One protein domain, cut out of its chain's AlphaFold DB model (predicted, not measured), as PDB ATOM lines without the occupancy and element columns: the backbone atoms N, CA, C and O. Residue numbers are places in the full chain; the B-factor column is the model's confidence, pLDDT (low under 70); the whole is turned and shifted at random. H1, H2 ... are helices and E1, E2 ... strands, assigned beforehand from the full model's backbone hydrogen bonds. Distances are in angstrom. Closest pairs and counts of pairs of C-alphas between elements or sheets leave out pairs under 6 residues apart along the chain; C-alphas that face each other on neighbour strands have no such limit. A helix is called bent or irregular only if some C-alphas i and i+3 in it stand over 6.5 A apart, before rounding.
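Overview. This is residues 3 to 113 of the 126 residues of the protein "Aromatic-ring-hydroxylating dioxygenase, beta subunit" of Caballeronia sordidicola (UniProt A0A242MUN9). A wide, twisted sheet of four long strands, E3 to E6, arches like a bent slab, with the small hairpin of E1 and E2 beside its edge strand E6. The one helix, H1, lies away from the sheet with open space between them, and the tip of the E5 and E6 hairpin, residues 96 to 101, sticks out. The printed part has 111 residues, with six named strands and one named helix in the order E1, E2, H1, E3, E4, E5, E6, and its class is mostly strand. The large sheet is antiparallel in the order E3, E4, E5, E6. The whole is only just loose, close to compact, with a radius of gyration of the C-alphas of 16.1 A and spans of 44 by 39 by 30 A.

Arrangement. E1, residues 3 to 5, and E2, residues 18 to 22, form an antiparallel hairpin, with N 4 and O 20 2.8 A apart, within hydrogen-bond range. H1, residues 24 to 35, follows after a tight link and has every O i to N i+4 pair within hydrogen-bond range. E3, residues 47 to 60, E4, residues 66 to 77, E5, residues 81 to 97, and E6, residues 100 to 112, form a meander, each strand the antiparallel neighbour of the one before. H1 is not on this sheet, with 0 pairs of C-alphas within 10 A. E3 and E4 are a hairpin at 168 degrees, with N 51 and O 73 2.8 A apart. E4 and E5 are a hairpin at 143 degrees, with N 74 and O 84 2.8 A apart. E5 and E6 are a hairpin at 149 degrees, with N 89 and O 109 2.8 A apart. E3 bends by 66 degrees at residue 57, E4 by 54 degrees at residue 69 and E5 by 72 degrees at residue 87. The closest C-alphas of E1 and E6, those of Trp 3 and Arg 109, are 4.6 A apart. E2 and E6 are near each other, with 5 pairs of C-alphas within 10 A. E3 and E6, the edge strands, are apart.

Along the chain. E1 begins at C-alpha 3, (-11.265, 32.827, 14.586). H1 measures 16.4 A and begins at C-alpha 24, (-6.778, 22.466, 17.481). E3 measures 34.4 A, E4 32.6 A, E5 40.9 A and E6 34.1 A. E6 ends at C-alpha 112, (-11.020, 43.395, 15.855).

Size, cuts and confidence. The C-alphas of Trp 40 and Glu 62, the two farthest apart, are 44.9 A from each other. The links E1 to E2 and H1 to E3 are long. The printed part has no cut, its mean pLDDT is 95.0, and no printed residue is under 70.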
ATOM      1  N   TRP A   3     -10.919  32.045  15.761       98.12
ATOM      2  CA  TRP A   3     -11.265  32.827  14.586       98.12
ATOM      3  C   TRP A   3     -11.099  34.318  14.838       98.12
ATOM      4  O   TRP A   3     -11.600  34.849  15.824       98.12
ATOM      5  N   VAL A   4     -10.413  34.989  13.926       98.06
ATOM      6  CA  VAL A   4     -10.304  36.444  13.869       98.06
ATOM      7  C   VAL A   4     -10.565  36.837  12.417       98.06
ATOM      8  O   VAL A   4      -9.672  36.642  11.585       98.06
ATOM      9  N   PRO A   5     -11.788  37.272  12.070       97.62
ATOM     10  CA  PRO A   5     -12.126  37.646  10.703       97.62
ATOM     11  C   PRO A   5     -11.350  38.880  10.235       97.62
ATOM     12  O   PRO A   5     -10.878  39.683  11.042       97.62
ATOM     13  N   HIS A   6     -11.198  39.009   8.916       96.38
ATOM     14  CA  HIS A   6     -10.657  40.224   8.299       96.38
ATOM     15  C   HIS A   6     -11.765  41.256   8.066       96.38
ATOM     16  O   HIS A   6     -11.570  42.449   8.294       96.38
ATOM     17  N   GLU A   7     -12.944  40.797   7.638       95.12
ATOM     18  CA  GLU A   7     -14.084  41.674   7.384       95.12
ATOM     19  C   GLU A   7     -14.916  41.877   8.662       95.12
ATOM     20  O   GLU A   7     -15.201  40.889   9.342       95.12
ATOM     21  N   PRO A   8     -15.337  43.115   8.998       90.38
ATOM     22  CA  PRO A   8     -16.128  43.379  10.206       90.38
ATOM     23  C   PRO A   8     -17.399  42.525  10.316       90.38
ATOM     24  O   PRO A   8     -17.699  41.989  11.379       90.38
ATOM     25  N   ASP A   9     -18.087  42.321   9.193       90.44
ATOM     26  CA  ASP A   9     -19.348  41.577   9.122       90.44
ATOM     27  C   ASP A   9     -19.150  40.171   8.533       90.44
ATOM     28  O   ASP A   9     -20.032  39.608   7.891       90.44
ATOM     29  N   GLN A  10     -17.959  39.586   8.702       93.94
ATOM     30  CA  GLN A  10     -17.679  38.265   8.153       93.94
ATOM     31  C   GLN A  10     -18.522  37.196   8.857       93.94
ATOM     32  O   GLN A  10     -18.320  36.888  10.033       93.94
ATOM     33  N   GLU A  11     -19.445  36.580   8.126       93.44
ATOM     34  CA  GLU A  11     -20.282  35.497   8.655       93.44
ATOM     35  C   GLU A  11     -19.649  34.116   8.450       93.44
ATOM     36  O   GLU A  11     -19.837  33.215   9.272       93.44
ATOM     37  N   ASN A  12     -18.841  33.954   7.393       91.50
ATOM     38  CA  ASN A  12     -18.215  32.685   7.028       91.50
ATOM     39  C   ASN A  12     -16.685  32.797   6.923       91.50
ATOM     40  O   ASN A  12     -16.135  33.614   6.186       91.50
ATOM     41  N   ALA A  13     -15.984  31.913   7.631       89.31
ATOM     42  CA  ALA A  13     -14.527  31.815   7.602       89.31
ATOM     43  C   ALA A  13     -13.960  31.061   6.381       89.31
ATOM     44  O   ALA A  13     -12.746  31.038   6.197       89.31
ATOM     45  N   ARG A  14     -14.805  30.398   5.577       89.56
ATOM     46  CA  ARG A  14     -14.384  29.619   4.396       89.56
ATOM     47  C   ARG A  14     -14.391  30.417   3.098       89.56
ATOM     48  O   ARG A  14     -13.576  30.134   2.229       89.56
ATOM     49  N   ASP A  15     -15.275  31.404   2.995       89.19
ATOM     50  CA  ASP A  15     -15.486  32.160   1.753       89.19
ATOM     51  C   ASP A  15     -14.664  33.458   1.715       89.19
ATOM     52  O   ASP A  15     -14.511  34.081   0.668       89.19
ATOM     53  N   HIS A  16     -14.100  33.854   2.860       87.69
ATOM     54  CA  HIS A  16     -13.316  35.071   3.029       87.69
ATOM     55  C   HIS A  16     -12.060  34.806   3.858       87.69
ATOM     56  O   HIS A  16     -12.059  34.009   4.801       87.69
ATOM     57  N   ILE A  17     -10.985  35.523   3.528       92.75
ATOM     58  CA  ILE A  17      -9.727  35.471   4.275       92.75
ATOM     59  C   ILE A  17      -9.979  35.932   5.715       92.75
ATOM     60  O   ILE A  17     -10.732  36.867   5.960       92.75
ATOM     61  N   SER A  18      -9.347  35.260   6.672       96.06
ATOM     62  CA  SER A  18      -9.351  35.636   8.088       96.06
ATOM     63  C   SER A  18      -7.920  35.931   8.532       96.06
ATOM     64  O   SER A  18      -6.988  35.299   8.033       96.06
ATOM     65  N   LEU A  19      -7.737  36.828   9.508       96.31
ATOM     66  CA  LEU A  19      -6.439  37.024  10.167       96.31
ATOM     67  C   LEU A  19      -5.998  35.737  10.880       96.31
ATOM     68  O   LEU A  19      -4.834  35.352  10.821       96.31
ATOM     69  N   PHE A  20      -6.954  35.044  11.506       96.69
ATOM     70  CA  PHE A  20      -6.768  33.699  12.044       96.69
ATOM     71  C   PHE A  20      -7.999  32.845  11.782       96.69
ATOM     72  O   PHE A  20      -9.111  33.257  12.092       96.69
ATOM     73  N   TRP A  21      -7.805  31.626  11.292       96.75
ATOM     74  CA  TRP A  21      -8.830  30.584  11.255       96.75
ATOM     75  C   TRP A  21      -8.164  29.250  11.590       96.75
ATOM     76  O   TRP A  21      -7.672  28.534  10.723       96.75
ATOM     77  N   GLU A  22      -8.065  28.962  12.887       97.25
ATOM     78  CA  GLU A  22      -7.214  27.897  13.419       97.25
ATOM     79  C   GLU A  22      -8.042  26.822  14.133       97.25
ATOM     80  O   GLU A  22      -8.853  27.103  15.026       97.25
ATOM     81  N   ASP A  23      -7.795  25.558  13.794       96.88
ATOM     82  CA  ASP A  23      -8.304  24.396  14.518       96.88
ATOM     83  C   ASP A  23      -7.387  24.033  15.707       96.88
ATOM     84  O   ASP A  23      -6.542  24.824  16.127       96.88
ATOM     85  N   ALA A  24      -7.609  22.882  16.347       95.75
ATOM     86  CA  ALA A  24      -6.778  22.466  17.481       95.75
ATOM     87  C   ALA A  24      -5.322  22.192  17.083       95.75
ATOM     88  O   ALA A  24      -4.416  22.557  17.831       95.75
ATOM     89  N   THR A  25      -5.106  21.612  15.905       97.25
ATOM     90  CA  THR A  25      -3.781  21.261  15.390       97.25
ATOM     91  C   THR A  25      -2.967  22.512  15.077       97.25
ATOM     92  O   THR A  25      -1.834  22.641  15.539       97.25
ATOM     93  N   LEU A  26      -3.551  23.480  14.366       96.75
ATOM     94  CA  LEU A  26      -2.891  24.748  14.042       96.75
ATOM     95  C   LEU A  26      -2.552  25.549  15.305       96.75
ATOM     96  O   LEU A  26      -1.447  26.085  15.421       96.75
ATOM     97  N   ARG A  27      -3.454  25.564  16.297       96.56
ATOM     98  CA  ARG A  27      -3.170  26.191  17.595       96.56
ATOM     99  C   ARG A  27      -2.010  25.520  18.326       96.56
ATOM    100  O   ARG A  27      -1.181  26.234  18.881       96.56
ATOM    101  N   ASP A  28      -1.922  24.189  18.322       96.88
ATOM    102  CA  ASP A  28      -0.804  23.470  18.951       96.88
ATOM    103  C   ASP A  28       0.534  23.823  18.287       96.88
ATOM    104  O   ASP A  28       1.501  24.165  18.970       96.88
ATOM    105  N   VAL A  29       0.576  23.851  16.950       96.06
ATOM    106  CA  VAL A  29       1.762  24.286  16.191       96.06
ATOM    107  C   VAL A  29       2.170  25.708  16.579       96.06
ATOM    108  O   VAL A  29       3.348  25.969  16.839       96.06
ATOM    109  N   ARG A  30       1.208  26.631  16.672       94.81
ATOM    110  CA  ARG A  30       1.470  28.020  17.057       94.81
ATOM    111  C   ARG A  30       1.974  28.140  18.495       94.81
ATOM    112  O   ARG A  30       2.942  28.864  18.725       94.81
ATOM    113  N   VAL A  31       1.388  27.402  19.441       94.31
ATOM    114  CA  VAL A  31       1.876  27.336  20.829       94.31
ATOM    115  C   VAL A  31       3.325  26.865  20.851       94.31
ATOM    116  O   VAL A  31       4.168  27.559  21.414       94.31
ATOM    117  N   ARG A  32       3.644  25.752  20.177       94.50
ATOM    118  CA  ARG A  32       5.016  25.229  20.098       94.50
ATOM    119  C   ARG A  32       5.987  26.230  19.489       94.50
ATOM    120  O   ARG A  32       7.117  26.324  19.952       94.50
ATOM    121  N   ARG A  33       5.574  26.981  18.462       92.38
ATOM    122  CA  ARG A  33       6.406  28.029  17.853       92.38
ATOM    123  C   ARG A  33       6.701  29.155  18.844       92.38
ATOM    124  O   ARG A  33       7.853  29.559  18.970       92.38
ATOM    125  N   ILE A  34       5.678  29.666  19.529       89.56
ATOM    126  CA  ILE A  34       5.804  30.802  20.458       89.56
ATOM    127  C   ILE A  34       6.642  30.424  21.685       89.56
ATOM    128  O   ILE A  34       7.448  31.229  22.140       89.56
ATOM    129  N   THR A  35       6.497  29.202  22.200       89.50
ATOM    130  CA  THR A  35       7.219  28.741  23.397       89.50
ATOM    131  C   THR A  35       8.609  28.171  23.105       89.50
ATOM    132  O   THR A  35       9.356  27.872  24.036       89.50
ATOM    133  N   ASN A  36       8.993  28.018  21.832       91.06
ATOM    134  CA  ASN A  36      10.304  27.490  21.471       91.06
ATOM    135  C   ASN A  36      11.418  28.475  21.849       91.06
ATOM    136  O   ASN A  36      11.477  29.591  21.336       91.06
ATOM    137  N   ALA A  37      12.368  28.021  22.671       87.62
ATOM    138  CA  ALA A  37      13.526  28.809  23.094       87.62
ATOM    139  C   ALA A  37      14.372  29.354  21.923       87.62
ATOM    140  O   ALA A  37      15.024  30.386  22.056       87.62
ATOM    141  N   ARG A  38      14.351  28.680  20.765       90.31
ATOM    142  CA  ARG A  38      15.063  29.080  19.540       90.31
ATOM    143  C   ARG A  38      14.215  29.922  18.587       90.31
ATOM    144  O   ARG A  38      14.588  30.087  17.428       90.31
ATOM    145  N   ASN A  39      13.078  30.455  19.029       87.44
ATOM    146  CA  ASN A  39      12.320  31.412  18.232       87.44
ATOM    147  C   ASN A  39      12.990  32.797  18.275       87.44
ATOM    148  O   ASN A  39      12.504  33.733  18.906       87.44
ATOM    149  N   TRP A  40      14.133  32.921  17.596       85.62
ATOM    150  CA  TRP A  40      14.950  34.140  17.564       85.62
ATOM    151  C   TRP A  40      14.176  35.352  17.041       85.62
ATOM    152  O   TRP A  40      14.362  36.466  17.520       85.62
ATOM    153  N   SER A  41      13.236  35.121  16.118       83.38
ATOM    154  CA  SER A  41      12.357  36.163  15.579       83.38
ATOM    155  C   SER A  41      11.407  36.768  16.615       83.38
ATOM    156  O   SER A  41      10.826  37.809  16.322       83.38
ATOM    157  N   GLN A  42      11.266  36.144  17.791       84.75
ATOM    158  CA  GLN A  42      10.453  36.568  18.938       84.75
ATOM    159  C   GLN A  42      11.304  36.929  20.166       84.75
ATOM    160  O   GLN A  42      10.804  36.926  21.287       84.75
ATOM    161  N   GLN A  43      12.587  37.253  19.975       84.88
ATOM    162  CA  GLN A  43      13.429  37.845  21.017       84.88
ATOM    163  C   GLN A  43      13.603  39.350  20.740       84.88
ATOM    164  O   GLN A  43      13.898  39.712  19.600       84.88
ATOM    165  N   PRO A  44      13.353  40.251  21.709       87.62
ATOM    166  CA  PRO A  44      12.856  39.987  23.066       87.62
ATOM    167  C   PRO A  44      11.422  39.433  23.063       87.62
ATOM    168  O   PRO A  44      10.683  39.667  22.109       87.62
ATOM    169  N   PHE A  45      11.047  38.710  24.127       88.56
ATOM    170  CA  PHE A  45       9.715  38.116  24.265       88.56
ATOM    171  C   PHE A  45       8.617  39.182  24.315       88.56
ATOM    172  O   PHE A  45       8.736  40.181  25.031       88.56
ATOM    173  N   THR A  46       7.519  38.930  23.603       91.94
ATOM    174  CA  THR A  46       6.320  39.770  23.654       91.94
ATOM    175  C   THR A  46       5.689  39.719  25.042       91.94
ATOM    176  O   THR A  46       5.441  38.645  25.592       91.94
ATOM    177  N   ARG A  47       5.392  40.890  25.608       93.62
ATOM    178  CA  ARG A  47       4.645  41.038  26.863       93.62
ATOM    179  C   ARG A  47       3.255  41.565  26.556       93.62
ATOM    180  O   ARG A  47       3.107  42.416  25.686       93.62
ATOM    181  N   THR A  48       2.248  41.089  27.284       96.50
ATOM    182  CA  THR A  48       0.863  41.539  27.092       96.50
ATOM    183  C   THR A  48       0.206  41.911  28.409       96.50
ATOM    184  O   THR A  48       0.310  41.147  29.368       96.50
ATOM    185  N   ALA A  49      -0.547  43.006  28.422       97.88
ATOM    186  CA  ALA A  49      -1.580  43.283  29.413       97.88
ATOM    187  C   ALA A  49      -2.947  43.107  28.745       97.88
ATOM    188  O   ALA A  49      -3.151  43.567  27.622       97.88
ATOM    189  N   ARG A  50      -3.868  42.404  29.411       98.19
ATOM    190  CA  ARG A  50      -5.175  42.047  28.849       98.19
ATOM    191  C   ARG A  50      -6.283  42.494  29.775       98.19
ATOM    192  O   ARG A  50      -6.278  42.140  30.952       98.19
ATOM    193  N   THR A  51      -7.251  43.190  29.210       98.56
ATOM    194  CA  THR A  51      -8.468  43.594  29.895       98.56
ATOM    195  C   THR A  51      -9.639  42.917  29.213       98.56
ATOM    196  O   THR A  51      -9.801  43.013  27.998       98.56
ATOM    197  N   VAL A  52     -10.445  42.219  30.005       98.50
ATOM    198  CA  VAL A  52     -11.731  41.676  29.575       98.50
ATOM    199  C   VAL A  52     -12.800  42.409  30.364       98.50
ATOM    200  O   VAL A  52     -12.775  42.400  31.593       98.50
ATOM    201  N   SER A  53     -13.716  43.063  29.664       98.50
ATOM    202  CA  SER A  53     -14.809  43.822  30.270       98.50
ATOM    203  C   SER A  53     -16.115  43.576  29.524       98.50
ATOM    204  O   SER A  53     -16.146  42.844  28.533       98.50
ATOM    205  N   ASN A  54     -17.203  44.176  30.018       98.38
ATOM    206  CA  ASN A  54     -18.514  44.150  29.363       98.38
ATOM    207  C   ASN A  54     -18.966  42.717  29.043       98.38
ATOM    208  O   ASN A  54     -19.408  42.424  27.935       98.38
ATOM    209  N   VAL A  55     -18.776  41.812  30.007       98.62
ATOM    210  CA  VAL A  55     -19.133  40.403  29.850       98.62
ATOM    211  C   VAL A  55     -20.652  40.281  29.840       98.62
ATOM    212  O   VAL A  55     -21.311  40.664  30.805       98.62
ATOM    213  N   LEU A  56     -21.191  39.730  28.756       98.62
ATOM    214  CA  LEU A  56     -22.613  39.485  28.558       98.62
ATOM    215  C   LEU A  56     -22.824  38.007  28.237       98.62
ATOM    216  O   LEU A  56     -22.183  37.463  27.342       98.62
ATOM    217  N   ILE A  57     -23.747  37.369  28.950       98.50
ATOM    218  CA  ILE A  57     -24.221  36.024  28.624       98.50
ATOM    219  C   ILE A  57     -25.464  36.188  27.751       98.50
ATOM    220  O   ILE A  57     -26.460  36.733  28.218       98.50
ATOM    221  N   GLU A  58     -25.397  35.740  26.499       98.44
ATOM    222  CA  GLU A  58     -26.528  35.812  25.563       98.44
ATOM    223  C   GLU A  58     -27.524  34.673  25.819       98.44
ATOM    224  O   GLU A  58     -28.735  34.874  25.790       98.44
ATOM    225  N   GLY A  59     -27.020  33.477  26.129       98.38
ATOM    226  CA  GLY A  59     -27.844  32.295  26.352       98.38
ATOM    227  C   GLY A  59     -27.137  31.021  25.915       98.38
ATOM    228  O   GLY A  59     -25.907  30.949  25.920       98.38
ATOM    229  N   LEU A  60     -27.918  30.008  25.551       98.38
ATOM    230  CA  LEU A  60     -27.411  28.761  24.990       98.38
ATOM    231  C   LEU A  60     -27.691  28.720  23.488       98.38
ATOM    232  O   LEU A  60     -28.768  29.123  23.053       98.38
ATOM    233  N   ASP A  61     -26.746  28.201  22.709       97.56
ATOM    234  CA  ASP A  61     -27.009  27.857  21.315       97.56
ATOM    235  C   ASP A  61     -27.777  26.532  21.183       97.56
ATOM    236  O   ASP A  61     -28.005  25.824  22.164       97.56
ATOM    237  N   GLU A  62     -28.156  26.168  19.957       97.50
ATOM    238  CA  GLU A  62     -28.915  24.940  19.661       97.50
ATOM    239  C   GLU A  62     -28.228  23.651  20.144       97.50
ATOM    240  O   GLU A  62     -28.882  22.636  20.365       97.50
ATOM    241  N   SER A  63     -26.902  23.673  20.318       97.19
ATOM    242  CA  SER A  63     -26.123  22.546  20.840       97.19
ATOM    243  C   SER A  63     -25.938  22.608  22.363       97.19
ATOM    244  O   SER A  63     -25.142  21.848  22.909       97.19
ATOM    245  N   GLY A  64     -26.618  23.528  23.052       97.19
ATOM    246  CA  GLY A  64     -26.511  23.728  24.497       97.19
ATOM    247  C   GLY A  64     -25.222  24.424  24.942       97.19
ATOM    248  O   GLY A  64     -24.886  24.378  26.126       97.19
ATOM    249  N   ARG A  65     -24.470  25.056  24.030       98.25
ATOM    250  CA  ARG A  65     -23.231  25.773  24.381       98.25
ATOM    251  C   ARG A  65     -23.557  27.182  24.846       98.25
ATOM    252  O   ARG A  65     -24.313  27.884  24.184       98.25
ATOM    253  N   LEU A  66     -22.934  27.621  25.935       98.50
ATOM    254  CA  LEU A  66     -23.101  28.970  26.467       98.50
ATOM    255  C   LEU A  66     -22.450  29.993  25.534       98.50
ATOM    256  O   LEU A  66     -21.239  29.933  25.300       98.50
ATOM    257  N   ILE A  67     -23.242  30.929  25.022       98.75
ATOM    258  CA  ILE A  67     -22.756  32.055  24.233       98.75
ATOM    259  C   ILE A  67     -22.439  33.215  25.177       98.75
ATOM    260  O   ILE A  67     -23.284  33.655  25.964       98.75
ATOM    261  N   VAL A  68     -21.194  33.690  25.117       98.75
ATOM    262  CA  VAL A  68     -20.695  34.781  25.959       98.75
ATOM    263  C   VAL A  68     -19.980  35.806  25.096       98.75
ATOM    264  O   VAL A  68     -19.022  35.468  24.398       98.75
ATOM    265  N   HIS A  69     -20.392  37.063  25.209       98.69
ATOM    266  CA  HIS A  69     -19.696  38.196  24.620       98.69
ATOM    267  C   HIS A  69     -18.847  38.914  25.660       98.69
ATOM    268  O   HIS A  69     -19.186  38.961  26.844       98.69
ATOM    269  N   SER A  70     -17.746  39.503  25.219       98.75
ATOM    270  CA  SER A  70     -16.957  40.429  26.022       98.75
ATOM    271  C   SER A  70     -16.209  41.417  25.142       98.75
ATOM    272  O   SER A  70     -15.919  41.150  23.977       98.75
ATOM    273  N   THR A  71     -15.859  42.569  25.704       98.75
ATOM    274  CA  THR A  71     -14.865  43.454  25.097       98.75
ATOM    275  C   THR A  71     -13.480  42.993  25.531       98.75
ATOM    276  O   THR A  71     -13.221  42.835  26.726       98.75
ATOM    277  N   LEU A  72     -12.595  42.763  24.563       98.62
ATOM    278  CA  LEU A  72     -11.192  42.447  24.798       98.62
ATOM    279  C   LEU A  72     -10.340  43.654  24.415       98.62
ATOM    280  O   LEU A  72     -10.415  44.122  23.283       98.62
ATOM    281  N   GLY A  73      -9.500  44.107  25.342       98.50
ATOM    282  CA  GLY A  73      -8.385  45.010  25.076       98.50
ATOM    283  C   GLY A  73      -7.065  44.306  25.370       98.50
ATOM    284  O   GLY A  73      -6.899  43.705  26.435       98.50
ATOM    285  N   VAL A  74      -6.117  44.373  24.442       98.25
ATOM    286  CA  VAL A  74      -4.773  43.816  24.593       98.25
ATOM    287  C   VAL A  74      -3.753  44.895  24.280       98.25
ATOM    288  O   VAL A  74      -3.642  45.347  23.145       98.25
ATOM    289  N   THR A  75      -2.975  45.281  25.284       97.75
ATOM    290  CA  THR A  75      -1.755  46.060  25.070       97.75
ATOM    291  C   THR A  75      -0.597  45.088  24.958       97.75
ATOM    292  O   THR A  75      -0.344  44.317  25.885       97.75
ATOM    293  N   GLU A  76       0.104  45.122  23.834       95.62
ATOM    294  CA  GLU A  76       1.306  44.335  23.594       95.62
ATOM    295  C   GLU A  76       2.537  45.246  23.559       95.62
ATOM    296  O   GLU A  76       2.488  46.377  23.074       95.62
ATOM    297  N   TRP A  77       3.646  44.733  24.082       94.31
ATOM    298  CA  TRP A  77       4.954  45.365  23.996       94.31
ATOM    299  C   TRP A  77       5.988  44.354  23.524       94.31
ATOM    300  O   TRP A  77       6.165  43.304  24.159       94.31
ATOM    301  N   ARG A  78       6.748  44.725  22.492       89.00
ATOM    302  CA  ARG A  78       7.975  44.012  22.122       89.00
ATOM    303  C   ARG A  78       9.100  44.960  21.710       89.00
ATOM    304  O   ARG A  78      10.091  45.058  22.430       89.00
ATOM    305  N   LEU A  79       8.947  45.617  20.564       90.38
ATOM    306  CA  LEU A  79       9.860  46.650  20.053       90.38
ATOM    307  C   LEU A  79       9.204  48.027  20.177       90.38
ATOM    308  O   LEU A  79       9.837  48.994  20.585       90.38
ATOM    309  N   ASP A  80       7.912  48.057  19.891       92.94
ATOM    310  CA  ASP A  80       6.980  49.153  20.050       92.94
ATOM    311  C   ASP A  80       5.770  48.707  20.890       92.94
ATOM    312  O   ASP A  80       5.571  47.515  21.172       92.94
ATOM    313  N   GLN A  81       4.983  49.688  21.339       95.00
ATOM    314  CA  GLN A  81       3.707  49.435  21.999       95.00
ATOM    315  C   GLN A  81       2.595  49.418  20.957       95.00
ATOM    316  O   GLN A  81       2.421  50.393  20.226       95.00
ATOM    317  N   ARG A  82       1.780  48.366  20.968       94.69
ATOM    318  CA  ARG A  82       0.565  48.268  20.157       94.69
ATOM    319  C   ARG A  82      -0.635  47.962  21.043       94.69
ATOM    320  O   ARG A  82      -0.516  47.249  22.039       94.69
ATOM    321  N   HIS A  83      -1.796  48.492  20.669       96.62
ATOM    322  CA  HIS A  83      -3.067  48.169  21.307       96.62
ATOM    323  C   HIS A  83      -4.013  47.522  20.296       96.62
ATOM    324  O   HIS A  83      -4.200  48.040  19.198       96.62
ATOM    325  N   LEU A  84      -4.592  46.387  20.675       97.62
ATOM    326  CA  LEU A  84      -5.578  45.643  19.901       97.62
ATOM    327  C   LEU A  84      -6.862  45.569  20.720       97.62
ATOM    328  O   LEU A  84      -6.819  45.227  21.902       97.62
ATOM    329  N   ALA A  85      -7.995  45.870  20.098       98.25
ATOM    330  CA  ALA A  85      -9.290  45.831  20.759       98.25
ATOM    331  C   ALA A  85     -10.349  45.224  19.841       98.25
ATOM    332  O   ALA A  85     -10.284  45.382  18.620       98.25
ATOM    333  N   GLY A  86     -11.323  44.532  20.424       98.06
ATOM    334  CA  GLY A  86     -12.389  43.901  19.657       98.06
ATOM    335  C   GLY A  86     -13.485  43.275  20.507       98.06
ATOM    336  O   GLY A  86     -13.328  43.062  21.715       98.06
ATOM    337  N   LEU A  87     -14.593  42.954  19.843       98.44
ATOM    338  CA  LEU A  87     -15.657  42.141  20.414       98.44
ATOM    339  C   LEU A  87     -15.220  40.680  20.376       98.44
ATOM    340  O   LEU A  87     -14.834  40.155  19.336       98.44
ATOM    341  N   THR A  88     -15.275  40.009  21.517       98.62
ATOM    342  CA  THR A  88     -14.996  38.583  21.616       98.62
ATOM    343  C   THR A  88     -16.295  37.832  21.827       98.62
ATOM    344  O   THR A  88     -16.995  38.086  22.802       98.62
ATOM    345  N   THR A  89     -16.580  36.864  20.961       98.62
ATOM    346  CA  THR A  89     -17.697  35.930  21.114       98.62
ATOM    347  C   THR A  89     -17.153  34.539  21.396       98.62
ATOM    348  O   THR A  89     -16.419  33.956  20.592       98.62
ATOM    349  N   HIS A  90     -17.517  33.986  22.549       98.69
ATOM    350  CA  HIS A  90     -17.215  32.615  22.920       98.69
ATOM    351  C   HIS A  90     -18.451  31.735  22.779       98.69
ATOM    352  O   HIS A  90     -19.549  32.137  23.153       98.69
ATOM    353  N   LYS A  91     -18.239  30.494  22.337       98.56
ATOM    354  CA  LYS A  91     -19.145  29.380  22.636       98.56
ATOM    355  C   LYS A  91     -18.439  28.460  23.613       98.56
ATOM    356  O   LYS A  91     -17.376  27.922  23.284       98.56
ATOM    357  N   LEU A  92     -18.999  28.311  24.806       98.44
ATOM    358  CA  LEU A  92     -18.436  27.507  25.880       98.44
ATOM    359  C   LEU A  92     -19.237  26.219  26.041       98.44
ATOM    360  O   LEU A  92     -20.461  26.231  26.115       98.44
ATOM    361  N   GLU A  93     -18.530  25.103  26.110       97.69
ATOM    362  CA  GLU A  93     -19.109  23.788  26.349       97.69
ATOM    363  C   GLU A  93     -18.772  23.350  27.773       97.69
ATOM    364  O   GLU A  93     -17.604  23.392  28.180       97.69
ATOM    365  N   LEU A  94     -19.791  22.961  28.540       96.19
ATOM    366  CA  LEU A  94     -19.587  22.402  29.869       96.19
ATOM    367  C   LEU A  94     -19.159  20.945  29.718       96.19
ATOM    368  O   LEU A  94     -19.881  20.134  29.145       96.19
ATOM    369  N   GLN A  95     -17.991  20.607  30.247       94.00
ATOM    370  CA  GLN A  95     -17.475  19.247  30.240       94.00
ATOM    371  C   GLN A  95     -17.329  18.744  31.668       94.00
ATOM    372  O   GLN A  95     -16.601  19.335  32.467       94.00
ATOM    373  N   SER A  96     -17.990  17.631  31.969       92.81
ATOM    374  CA  SER A  96     -17.830  16.913  33.232       92.81
ATOM    375  C   SER A  96     -16.669  15.928  33.125       92.81
ATOM    376  O   SER A  96     -16.603  15.143  32.181       92.81
ATOM    377  N   GLY A  97     -15.744  15.975  34.081       86.44
ATOM    378  CA  GLY A  97     -14.645  15.019  34.208       86.44
ATOM    379  C   GLY A  97     -14.472  14.541  35.647       86.44
ATOM    380  O   GLY A  97     -15.223  14.942  36.533       86.44
ATOM    381  N   ALA A  98     -13.459  13.702  35.879       85.25
ATOM    382  CA  ALA A  98     -13.137  13.179  37.211       85.25
ATOM    383  C   ALA A  98     -12.898  14.289  38.256       85.25
ATOM    384  O   ALA A  98     -13.257  14.121  39.415       85.25
ATOM    385  N   ASP A  99     -12.383  15.446  37.823       87.94
ATOM    386  CA  ASP A  99     -12.081  16.607  38.676       87.94
ATOM    387  C   ASP A  99     -13.234  17.631  38.751       87.94
ATOM    388  O   ASP A  99     -13.034  18.780  39.143       87.94
ATOM    389  N   GLY A 100     -14.444  17.245  38.331       91.88
ATOM    390  CA  GLY A 100     -15.621  18.111  38.297       91.88
ATOM    391  C   GLY A 100     -15.916  18.723  36.924       91.88
ATOM    392  O   GLY A 100     -15.322  18.371  35.899       91.88
ATOM    393  N   ALA A 101     -16.904  19.618  36.898       92.31
ATOM    394  CA  ALA A 101     -17.349  20.284  35.681       92.31
ATOM    395  C   ALA A 101     -16.471  21.502  35.367       92.31
ATOM    396  O   ALA A 101     -16.194  22.330  36.234       92.31
ATOM    397  N   ARG A 102     -16.054  21.633  34.105       94.50
ATOM    398  CA  ARG A 102     -15.253  22.761  33.617       94.50
ATOM    399  C   ARG A 102     -15.764  23.252  32.274       94.50
ATOM    400  O   ARG A 102     -16.180  22.462  31.431       94.50
ATOM    401  N   TRP A 103     -15.649  24.550  32.042       95.56
ATOM    402  CA  TRP A 103     -15.917  25.128  30.732       95.56
ATOM    403  C   TRP A 103     -14.728  24.918  29.794       95.56
ATOM    404  O   TRP A 103     -13.569  25.140  30.161       95.56
ATOM    405  N   LYS A 104     -15.010  24.513  28.558       96.06
ATOM    406  CA  LYS A 104     -14.056  24.522  27.447       96.06
ATOM    407  C   LYS A 104     -14.520  25.489  26.373       96.06
ATOM    408  O   LYS A 104     -15.706  25.614  26.093       96.06
ATOM    409  N   ILE A 105     -13.557  26.149  25.739       97.44
ATOM    410  CA  ILE A 105     -13.814  27.013  24.591       97.44
ATOM    411  C   ILE A 105     -14.037  26.121  23.368       97.44
ATOM    412  O   ILE A 105     -13.083  25.570  22.815       97.44
ATOM    413  N   TYR A 106     -15.290  26.003  22.937       97.75
ATOM    414  CA  TYR A 106     -15.632  25.370  21.668       97.75
ATOM    415  C   TYR A 106     -15.304  26.309  20.499       97.75
ATOM    416  O   TYR A 106     -14.669  25.905  19.522       97.75
ATOM    417  N   LEU A 107     -15.675  27.585  20.618       98.00
ATOM    418  CA  LEU A 107     -15.367  28.650  19.662       98.00
ATOM    419  C   LEU A 107     -14.891  29.890  20.415       98.00
ATOM    420  O   LEU A 107     -15.484  30.253  21.428       98.00
ATOM    421  N   LYS A 108     -13.864  30.553  19.884       98.38
ATOM    422  CA  LYS A 108     -13.528  31.938  20.215       98.38
ATOM    423  C   LYS A 108     -13.390  32.720  18.915       98.38
ATOM    424  O   LYS A 108     -12.506  32.407  18.119       98.38
ATOM    425  N   ARG A 109     -14.284  33.684  18.710       98.31
ATOM    426  CA  ARG A 109     -14.262  34.659  17.617       98.31
ATOM    427  C   ARG A 109     -13.859  36.016  18.192       98.31
ATOM    428  O   ARG A 109     -14.391  36.378  19.238       98.31
ATOM    429  N   ILE A 110     -12.936  36.730  17.553       98.50
ATOM    430  CA  ILE A 110     -12.567  38.102  17.929       98.50
ATOM    431  C   ILE A 110     -12.718  39.013  16.716       98.50
ATOM    432  O   ILE A 110     -11.912  38.944  15.793       98.50
ATOM    433  N   ASP A 111     -13.712  39.886  16.750       98.25
ATOM    434  CA  ASP A 111     -13.945  40.922  15.751       98.25
ATOM    435  C   ASP A 111     -13.130  42.160  16.142       98.25
ATOM    436  O   ASP A 111     -13.539  42.960  16.990       98.25
ATOM    437  N   LEU A 112     -11.912  42.262  15.600       98.00
ATOM    438  CA  LEU A 112     -11.020  43.395  15.855       98.00
ATOM    439  C   LEU A 112     -11.592  44.679  15.251       98.00
ATOM    440  O   LEU A 112     -11.981  44.702  14.089       98.00
ATOM    441  N   VAL A 113     -11.542  45.773  16.014       97.56
ATOM    442  CA  VAL A 113     -12.019  47.094  15.565       97.56
ATOM    443  C   VAL A 113     -11.273  47.565  14.309       97.56
ATOM    444  O   VAL A 113     -11.859  48.211  13.446       97.56
TER     445      VAL A 113